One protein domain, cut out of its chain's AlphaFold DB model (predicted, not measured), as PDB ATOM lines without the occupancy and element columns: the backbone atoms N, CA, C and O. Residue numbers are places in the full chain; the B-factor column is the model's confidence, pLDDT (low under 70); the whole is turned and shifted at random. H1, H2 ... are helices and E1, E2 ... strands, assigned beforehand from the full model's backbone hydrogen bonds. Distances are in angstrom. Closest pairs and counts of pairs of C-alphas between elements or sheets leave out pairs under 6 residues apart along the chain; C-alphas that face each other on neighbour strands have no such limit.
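Overview. This is residues 4 to 72 of the 81 residues of an uncharacterized protein of Armatimonadetes bacterium (UniProt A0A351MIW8). With little regular structure, this is a small antiparallel sheet, order E1 - E2 - E3, with short H2 beside it and a long loop leading to H1, off the sheet; residues 24 to 29 stick out. The printed part has 69 residues, with E1, H1, E2, E3, H2 in chain order; the class is mixed, with 25 residues in named elements. It is only just loose, close to compact: radius of gyration of the C-alphas 13.5 A, spans 41 by 28 by 21 A.

Along the chain. E2, residues 53 to 58, measures 15.5 A between end C-alphas; E3, residues 63 to 67, 13.4 A; E1, residues 13 to 16, 7.2 A, from C-alpha (0.215, 9.974, -7.638). H1 is residues 39 to 44, 9.7 A; H2, residues 68 to 71, 5.6 A, ends at C-alpha (5.240, 4.360, -10.877).

Arrangement. Inner strand E2 is antiparallel to E1 (N 14 to O 57, 2.8 A) and, as a hairpin, E3 (N 54 to O 66, 2.9 A). H2 only just stands at the sheet's level, height 0.1 A, its local plane fitted to 6 C-alphas; C-alphas 53 and 68, closest of E2 and H2, are 5.8 A apart. H1 is not on the sheet; 0 of 2 O i to N i+4 pairs but 3 of 3 O i to N i+3 pairs are within hydrogen-bond range. H2 is too short for an i+4 pair.

Size, cuts and confidence. C-alphas 7 and 28, the farthest apart, are 42.3 A apart. There is no cut; the E1 to H1 link is long, 22 residues. pLDDT is under 70 at residues 4 and 19 to 45.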
ATOM      1  N   ALA A   4     -13.528  11.839  -2.903       64.62
ATOM      2  CA  ALA A   4     -14.398  10.779  -3.418       64.62
ATOM      3  C   ALA A   4     -14.392  10.610  -4.952       64.62
ATOM      4  O   ALA A   4     -15.001   9.670  -5.456       64.62
ATOM      5  N   TRP A   5     -13.746  11.507  -5.706       79.69
ATOM      6  CA  TRP A   5     -13.673  11.393  -7.165       79.69
ATOM      7  C   TRP A   5     -12.613  10.379  -7.636       79.69
ATOM      8  O   TRP A   5     -12.735   9.798  -8.713       79.69
ATOM      9  N   PHE A   6     -11.582  10.123  -6.832       79.00
ATOM     10  CA  PHE A   6     -10.506   9.209  -7.206       79.00
ATOM     11  C   PHE A   6     -10.847   7.777  -6.787       79.00
ATOM     12  O   PHE A   6     -11.115   7.521  -5.618       79.00
ATOM     13  N   GLN A   7     -10.810   6.834  -7.735       84.75
ATOM     14  CA  GLN A   7     -11.153   5.428  -7.476       84.75
ATOM     15  C   GLN A   7     -10.138   4.726  -6.561       84.75
ATOM     16  O   GLN A   7     -10.535   3.940  -5.709       84.75
ATOM     17  N   ASN A   8      -8.844   5.037  -6.706       86.69
ATOM     18  CA  ASN A   8      -7.758   4.437  -5.924       86.69
ATOM     19  C   ASN A   8      -6.819   5.528  -5.376       86.69
ATOM     20  O   ASN A   8      -5.680   5.642  -5.827       86.69
ATOM     21  N   PRO A   9      -7.263   6.366  -4.423       86.12
ATOM     22  CA  PRO A   9      -6.514   7.558  -4.019       86.12
ATOM     23  C   PRO A   9      -5.129   7.227  -3.434       86.12
ATOM     24  O   PRO A   9      -4.174   7.952  -3.688       86.12
ATOM     25  N   ALA A  10      -4.991   6.084  -2.757       88.62
ATOM     26  CA  ALA A  10      -3.719   5.584  -2.229       88.62
ATOM     27  C   ALA A  10      -2.765   5.001  -3.297       88.62
ATOM     28  O   ALA A  10      -1.644   4.612  -2.990       88.62
ATOM     29  N   GLN A  11      -3.202   4.874  -4.550       87.31
ATOM     30  CA  GLN A  11      -2.376   4.388  -5.665       87.31
ATOM     31  C   GLN A  11      -2.188   5.446  -6.754       87.31
ATOM     32  O   GLN A  11      -1.363   5.265  -7.646       87.31
ATOM     33  N   THR A  12      -2.927   6.550  -6.675       86.12
ATOM     34  CA  THR A  12      -2.836   7.664  -7.613       86.12
ATOM     35  C   THR A  12      -1.827   8.687  -7.110       86.12
ATOM     36  O   THR A  12      -2.015   9.283  -6.049       86.12
ATOM     37  N   ILE A  13      -0.775   8.923  -7.895       85.50
ATOM     38  CA  ILE A  13       0.215   9.974  -7.638       85.50
ATOM     39  C   ILE A  13      -0.414  11.338  -7.950       85.50
ATOM     40  O   ILE A  13      -0.970  11.540  -9.027       85.50
ATOM     41  N   TRP A  14      -0.303  12.273  -7.010       79.88
ATOM     42  CA  TRP A  14      -0.660  13.680  -7.197       79.88
ATOM     43  C   TRP A  14       0.571  14.505  -7.581       79.88
ATOM     44  O   TRP A  14       0.528  15.263  -8.547       79.88
ATOM     45  N   VAL A  15       1.670  14.369  -6.832       78.50
ATOM     46  CA  VAL A  15       2.920  15.119  -7.053       78.50
ATOM     47  C   VAL A  15       4.101  14.161  -6.980       78.50
ATOM     48  O   VAL A  15       4.176  13.349  -6.062       78.50
ATOM     49  N   GLY A  16       5.033  14.278  -7.922       78.25
ATOM     50  CA  GLY A  16       6.366  13.688  -7.813       78.25
ATOM     51  C   GLY A  16       7.402  14.756  -7.476       78.25
ATOM     52  O   GLY A  16       7.245  15.917  -7.855       78.25
ATOM     53  N   GLU A  17       8.445  14.372  -6.750       74.62
ATOM     54  CA  GLU A  17       9.581  15.244  -6.451       74.62
ATOM     55  C   GLU A  17      10.204  15.806  -7.737       74.62
ATOM     56  O   GLU A  17      10.438  15.079  -8.705       74.62
ATOM     57  N   THR A  18      10.464  17.115  -7.760       70.31
ATOM     58  CA  THR A  18      10.991  17.794  -8.948       70.31
ATOM     59  C   THR A  18      12.335  18.460  -8.684       70.31
ATOM     60  O   THR A  18      12.588  19.003  -7.609       70.31
ATOM     61  N   ARG A  19      13.161  18.521  -9.731       63.38
ATOM     62  CA  ARG A  19      14.439  19.240  -9.801       63.38
ATOM     63  C   ARG A  19      14.290  20.743  -9.553       63.38
ATOM     64  O   ARG A  19      15.250  21.399  -9.160       63.38
ATOM     65  N   LEU A  20      13.088  21.289  -9.735       54.38
ATOM     66  CA  LEU A  20      12.765  22.691  -9.452       54.38
ATOM     67  C   LEU A  20      12.806  23.020  -7.948       54.38
ATOM     68  O   LEU A  20      13.101  24.161  -7.589       54.38
ATOM     69  N   TRP A  21      12.600  22.035  -7.064       48.12
ATOM     70  CA  TRP A  21      12.651  22.216  -5.604       48.12
ATOM     71  C   TRP A  21      14.069  22.231  -5.008       48.12
ATOM     72  O   TRP A  21      14.234  22.279  -3.791       48.12
ATOM     73  N   HIS A  22      15.107  22.340  -5.840       44.78
ATOM     74  CA  HIS A  22      16.500  22.531  -5.399       44.78
ATOM     75  C   HIS A  22      16.840  23.960  -4.967       44.78
ATOM     76  O   HIS A  22      17.996  24.365  -4.999       44.78
ATOM     77  N   ARG A  23      15.852  24.743  -4.514       43.38
ATOM     78  CA  ARG A  23      16.076  26.094  -3.966       43.38
ATOM     79  C   ARG A  23      16.027  26.184  -2.443       43.38
ATOM     80  O   ARG A  23      16.464  27.203  -1.921       43.38
ATOM     81  N   CYS A  24      15.569  25.150  -1.724       42.62
ATOM     82  CA  CYS A  24      15.740  25.110  -0.262       42.62
ATOM     83  C   CYS A  24      17.235  25.100   0.115       42.62
ATOM     84  O   CYS A  24      17.631  25.749   1.079       42.62
ATOM     85  N   ASP A  25      18.066  24.465  -0.720       39.28
ATOM     86  CA  ASP A  25      19.516  24.348  -0.521       39.28
ATOM     87  C   ASP A  25      20.341  25.345  -1.375       39.28
ATOM     88  O   ASP A  25      21.566  25.389  -1.264       39.28
ATOM     89  N   GLN A  26      19.697  26.167  -2.223       43.72
ATOM     90  CA  GLN A  26      20.353  27.153  -3.107       43.72
ATOM     91  C   GLN A  26      19.661  28.533  -3.062       43.72
ATOM     92  O   GLN A  26      18.969  28.933  -4.007       43.72
ATOM     93  N   PRO A  27      19.858  29.310  -1.981       48.06
ATOM     94  CA  PRO A  27      19.160  30.580  -1.758       48.06
ATOM     95  C   PRO A  27      19.519  31.712  -2.744       48.06
ATOM     96  O   PRO A  27      18.832  32.729  -2.768       48.06
ATOM     97  N   TRP A  28      20.570  31.578  -3.565       48.34
ATOM     98  CA  TRP A  28      21.098  32.671  -4.407       48.34
ATOM     99  C   TRP A  28      20.626  32.664  -5.867       48.34
ATOM    100  O   TRP A  28      20.910  33.610  -6.598       48.34
ATOM    101  N   GLN A  29      19.935  31.618  -6.323       46.88
ATOM    102  CA  GLN A  29      19.523  31.486  -7.730       46.88
ATOM    103  C   GLN A  29      18.020  31.658  -7.956       46.88
ATOM    104  O   GLN A  29      17.579  31.461  -9.085       46.88
ATOM    105  N   GLY A  30      17.273  32.012  -6.895       43.09
ATOM    106  CA  GLY A  30      15.813  32.148  -6.769       43.09
ATOM    107  C   GLY A  30      15.030  32.389  -8.061       43.09
ATOM    108  O   GLY A  30      15.292  33.314  -8.817       43.09
ATOM    109  N   GLY A  31      14.034  31.552  -8.294       45.66
ATOM    110  CA  GLY A  31      13.141  31.610  -9.432       45.66
ATOM    111  C   GLY A  31      11.805  31.070  -8.981       45.66
ATOM    112  O   GLY A  31      11.715  30.315  -8.011       45.66
ATOM    113  N   ASP A  32      10.794  31.604  -9.634       50.53
ATOM    114  CA  ASP A  32       9.440  31.684  -9.137       50.53
ATOM    115  C   ASP A  32       8.818  30.293  -8.940       50.53
ATOM    116  O   ASP A  32       8.733  29.498  -9.874       50.53
ATOM    117  N   GLY A  33       8.391  30.002  -7.708       48.62
ATOM    118  CA  GLY A  33       7.710  28.757  -7.342       48.62
ATOM    119  C   GLY A  33       6.279  28.650  -7.881       48.62
ATOM    120  O   GLY A  33       5.609  27.656  -7.612       48.62
ATOM    121  N   LEU A  34       5.805  29.662  -8.616       45.94
ATOM    122  CA  LEU A  34       4.499  29.693  -9.274       45.94
ATOM    123  C   LEU A  34       4.541  29.229 -10.741       45.94
ATOM    124  O   LEU A  34       3.486  29.077 -11.351       45.94
ATOM    125  N   ILE A  35       5.728  28.982 -11.307       47.03
ATOM    126  CA  ILE A  35       5.907  28.653 -12.727       47.03
ATOM    127  C   ILE A  35       6.174  27.147 -12.869       47.03
ATOM    128  O   ILE A  35       7.313  26.693 -12.897       47.03
ATOM    129  N   MET A  36       5.098  26.366 -12.932       47.88
ATOM    130  CA  MET A  36       5.073  25.070 -13.623       47.88
ATOM    131  C   MET A  36       4.347  25.333 -14.944       47.88
ATOM    132  O   MET A  36       3.129  25.180 -14.999       47.88
ATOM    133  N   ASP A  37       5.038  25.867 -15.952       43.03
ATOM    134  CA  ASP A  37       4.358  26.570 -17.057       43.03
ATOM    135  C   ASP A  37       4.552  25.913 -18.432       43.03
ATOM    136  O   ASP A  37       3.937  26.339 -19.407       43.03
ATOM    137  N   VAL A  38       5.358  24.844 -18.564       45.50
ATOM    138  CA  VAL A  38       5.563  24.209 -19.883       45.50
ATOM    139  C   VAL A  38       5.772  22.687 -19.780       45.50
ATOM    140  O   VAL A  38       6.450  22.220 -18.874       45.50
ATOM    141  N   PRO A  39       5.305  21.876 -20.755       48.09
ATOM    142  CA  PRO A  39       5.633  20.446 -20.883       48.09
ATOM    143  C   PRO A  39       7.126  20.071 -20.803       48.09
ATOM    144  O   PRO A  39       7.443  18.909 -20.564       48.09
ATOM    145  N   ALA A  40       8.049  21.026 -20.975       50.91
ATOM    146  CA  ALA A  40       9.478  20.835 -20.712       50.91
ATOM    147  C   ALA A  40       9.769  20.484 -19.236       50.91
ATOM    148  O   ALA A  40      10.749  19.796 -18.945       50.91
ATOM    149  N   ASP A  41       8.871  20.864 -18.323       49.91
ATOM    150  CA  ASP A  41       8.965  20.589 -16.891       49.91
ATOM    151  C   ASP A  41       8.676  19.114 -16.549       49.91
ATOM    152  O   ASP A  41       9.027  18.639 -15.472       49.91
ATOM    153  N   MET A  42       8.144  18.325 -17.491       50.75
ATOM    154  CA  MET A  42       8.053  16.862 -17.356       50.75
ATOM    155  C   MET A  42       9.432  16.188 -17.254       50.75
ATOM    156  O   MET A  42       9.547  15.116 -16.664       50.75
ATOM    157  N   GLY A  43      10.491  16.810 -17.795       56.94
ATOM    158  CA  GLY A  43      11.883  16.377 -17.596       56.94
ATOM    159  C   GLY A  43      12.459  16.765 -16.227       56.94
ATOM    160  O   GLY A  43      13.574  16.367 -15.879       56.94
ATOM    161  N   MET A  44      11.705  17.536 -15.441       59.72
ATOM    162  CA  MET A  44      12.102  17.997 -14.114       59.72
ATOM    163  C   MET A  44      11.684  17.025 -13.021       59.72
ATOM    164  O   MET A  44      12.009  17.290 -11.873       59.72
ATOM    165  N   LEU A  45      11.006  15.913 -13.323       67.00
ATOM    166  CA  LEU A  45      10.828  14.861 -12.327       67.00
ATOM    167  C   LEU A  45      12.201  14.307 -11.947       67.00
ATOM    168  O   LEU A  45      12.964  13.837 -12.794       67.00
ATOM    169  N   GLU A  46      12.513  14.370 -10.663       76.12
ATOM    170  CA  GLU A  46      13.809  13.968 -10.148       76.12
ATOM    171  C   GLU A  46      13.833  12.495  -9.758       76.12
ATOM    172  O   GLU A  46      14.082  12.111  -8.620       76.12
ATOM    173  N   TYR A  47      13.529  11.652 -10.728       75.19
ATOM    174  CA  TYR A  47      13.318  10.238 -10.479       75.19
ATOM    175  C   TYR A  47      14.608   9.451 -10.180       75.19
ATOM    176  O   TYR A  47      14.508   8.287  -9.807       75.19
ATOM    177  N   ASP A  48      15.794  10.050 -10.350       80.00
ATOM    178  CA  ASP A  48      17.100   9.378 -10.291       80.00
ATOM    179  C   ASP A  48      17.985   9.755  -9.084       80.00
ATOM    180  O   ASP A  48      18.965   9.068  -8.789       80.00
ATOM    181  N   ARG A  49      17.651  10.811  -8.332       71.75
ATOM    182  CA  ARG A  49      18.561  11.390  -7.327       71.75
ATOM    183  C   ARG A  49      18.716  10.551  -6.061       71.75
ATOM    184  O   ARG A  49      19.798  10.521  -5.475       71.75
ATOM    185  N   HIS A  50      17.666   9.852  -5.633       79.94
ATOM    186  CA  HIS A  50      17.669   9.100  -4.374       79.94
ATOM    187  C   HIS A  50      17.905   7.615  -4.608       79.94
ATOM    188  O   HIS A  50      17.063   6.796  -4.259       79.94
ATOM    189  N   SER A  51      19.055   7.264  -5.191       87.88
ATOM    190  CA  SER A  51      19.367   5.884  -5.608       87.88
ATOM    191  C   SER A  51      18.363   5.342  -6.638       87.88
ATOM    192  O   SER A  51      17.746   4.295  -6.422       87.88
ATOM    193  N   ASP A  52      18.192   6.073  -7.743       85.62
ATOM    194  CA  ASP A  52      17.220   5.779  -8.807       85.62
ATOM    195  C   ASP A  52      15.750   5.818  -8.345       85.62
ATOM    196  O   ASP A  52      14.910   5.039  -8.807       85.62
ATOM    197  N   GLY A  53      15.424   6.701  -7.395       85.56
ATOM    198  CA  GLY A  53      14.042   6.937  -6.982       85.56
ATOM    199  C   GLY A  53      13.766   8.353  -6.491       85.56
ATOM    200  O   GLY A  53      14.667   9.185  -6.382       85.56
ATOM    201  N   ALA A  54      12.494   8.597  -6.178       85.56
ATOM    202  CA  ALA A  54      11.948   9.884  -5.758       85.56
ATOM    203  C   ALA A  54      10.817   9.712  -4.743       85.56
ATOM    204  O   ALA A  54      10.210   8.640  -4.645       85.56
ATOM    205  N   ASN A  55      10.505  10.779  -4.008       87.62
ATOM    206  CA  ASN A  55       9.303  10.832  -3.185       87.62
ATOM    207  C   ASN A  55       8.076  11.221  -4.019       87.62
ATOM    208  O   ASN A  55       8.119  12.150  -4.825       87.62
ATOM    209  N   TYR A  56       6.962  10.533  -3.778       84.69
ATOM    210  CA  TYR A  56       5.686  10.792  -4.437       84.69
ATOM    211  C   TYR A  56       4.590  11.005  -3.398       84.69
ATOM    212  O   TYR A  56       4.432  10.189  -2.489       84.69
ATOM    213  N   LEU A  57       3.835  12.094  -3.545       84.25
ATOM    214  CA  LEU A  57       2.615  12.382  -2.797       84.25
ATOM    215  C   LEU A  57       1.427  11.743  -3.512       84.25
ATOM    216  O   LEU A  57       1.215  11.979  -4.702       84.25
ATOM    217  N   PHE A  58       0.639  10.980  -2.771       88.25
ATOM    218  CA  PHE A  58      -0.571  10.327  -3.248       88.25
ATOM    219  C   PHE A  58      -1.809  11.160  -2.935       88.25
ATOM    220  O   PHE A  58      -1.791  12.057  -2.091       88.25
ATOM    221  N   VAL A  59      -2.903  10.875  -3.636       86.88
ATOM    222  CA  VAL A  59      -4.147  11.646  -3.522       86.88
ATOM    223  C   VAL A  59      -4.774  11.575  -2.127       86.88
ATOM    224  O   VAL A  59      -5.419  12.527  -1.698       86.88
ATOM    225  N   ASP A  60      -4.589  10.474  -1.405       88.75
ATOM    226  CA  ASP A  60      -5.024  10.333  -0.007       88.75
ATOM    227  C   ASP A  60      -4.126  11.086   1.000       88.75
ATOM    228  O   ASP A  60      -4.421  11.099   2.194       88.75
ATOM    229  N   GLY A  61      -3.054  11.729   0.526       87.19
ATOM    230  CA  GLY A  61      -2.160  12.575   1.306       87.19
ATOM    231  C   GLY A  61      -0.913  11.880   1.852       87.19
ATOM    232  O   GLY A  61      -0.080  12.560   2.453       87.19
ATOM    233  N   HIS A  62      -0.738  10.567   1.659       93.00
ATOM    234  CA  HIS A  62       0.502   9.915   2.087       93.00
ATOM    235  C   HIS A  62       1.643  10.164   1.095       93.00
ATOM    236  O   HIS A  62       1.429  10.416  -0.090       93.00
ATOM    237  N   VAL A  63       2.879  10.071   1.585       89.62
ATOM    238  CA  VAL A  63       4.093  10.199   0.771       89.62
ATOM    239  C   VAL A  63       4.865   8.891   0.815       89.62
ATOM    240  O   VAL A  63       5.004   8.283   1.880       89.62
ATOM    241  N   LYS A  64       5.373   8.448  -0.334       91.25
ATOM    242  CA  LYS A  64       6.172   7.226  -0.441       91.25
ATOM    243  C   LYS A  64       7.330   7.412  -1.414       91.25
ATOM    244  O   LYS A  64       7.144   7.930  -2.512       91.25
ATOM    245  N   TRP A  65       8.507   6.932  -1.023       91.25
ATOM    246  CA  TRP A  65       9.643   6.804  -1.928       91.25
ATOM    247  C   TRP A  65       9.449   5.608  -2.867       91.25
ATOM    248  O   TRP A  65       9.098   4.511  -2.418       91.25
ATOM    249  N   MET A  66       9.672   5.808  -4.163       89.25
ATOM    250  CA  MET A  66       9.580   4.757  -5.178       89.25
ATOM    251  C   MET A  66      10.625   4.954  -6.275       89.25
ATOM    252  O   MET A  66      11.025   6.079  -6.575       89.25
ATOM    253  N   ARG A  67      11.011   3.854  -6.927       88.94
ATOM    254  CA  ARG A  67      11.733   3.910  -8.203       88.94
ATOM    255  C   ARG A  67      10.817   4.413  -9.309       88.94
ATOM    256  O   ARG A  67       9.609   4.175  -9.255       88.94
ATOM    257  N   TRP A  68      11.392   5.049 -10.325       83.88
ATOM    258  CA  TRP A  68      10.635   5.545 -11.475       83.88
ATOM    259  C   TRP A  68       9.783   4.455 -12.121       83.88
ATOM    260  O   TRP A  68       8.586   4.630 -12.334       83.88
ATOM    261  N   GLU A  69      10.367   3.279 -12.333       86.12
ATOM    262  CA  GLU A  69       9.709   2.164 -13.006       86.12
ATOM    263  C   GLU A  69       8.537   1.603 -12.195       86.12
ATOM    264  O   GLU A  69       7.596   1.051 -12.759       86.12
ATOM    265  N   ALA A  70       8.569   1.775 -10.872       86.56
ATOM    266  CA  ALA A  70       7.502   1.351  -9.975       86.56
ATOM    267  C   ALA A  70       6.280   2.289 -10.001       86.56
ATOM    268  O   ALA A  70       5.245   1.949  -9.429       86.56
ATOM    269  N   THR A  71       6.377   3.449 -10.662       82.56
ATOM    270  CA  THR A  71       5.240   4.360 -10.877       82.56
ATOM    271  C   THR A  71       4.373   3.948 -12.065       82.56
ATOM    272  O   THR A  71       3.211   4.350 -12.156       82.56
ATOM    273  N   TYR A  72       4.901   3.115 -12.966       80.88
ATOM    274  CA  TYR A  72       4.153   2.639 -14.117       80.88
ATOM    275  C   TYR A  72       3.158   1.556 -13.699       80.88
ATOM    276  O   TYR A  72       3.537   0.481 -13.240       80.88
TER     277      TYR A  72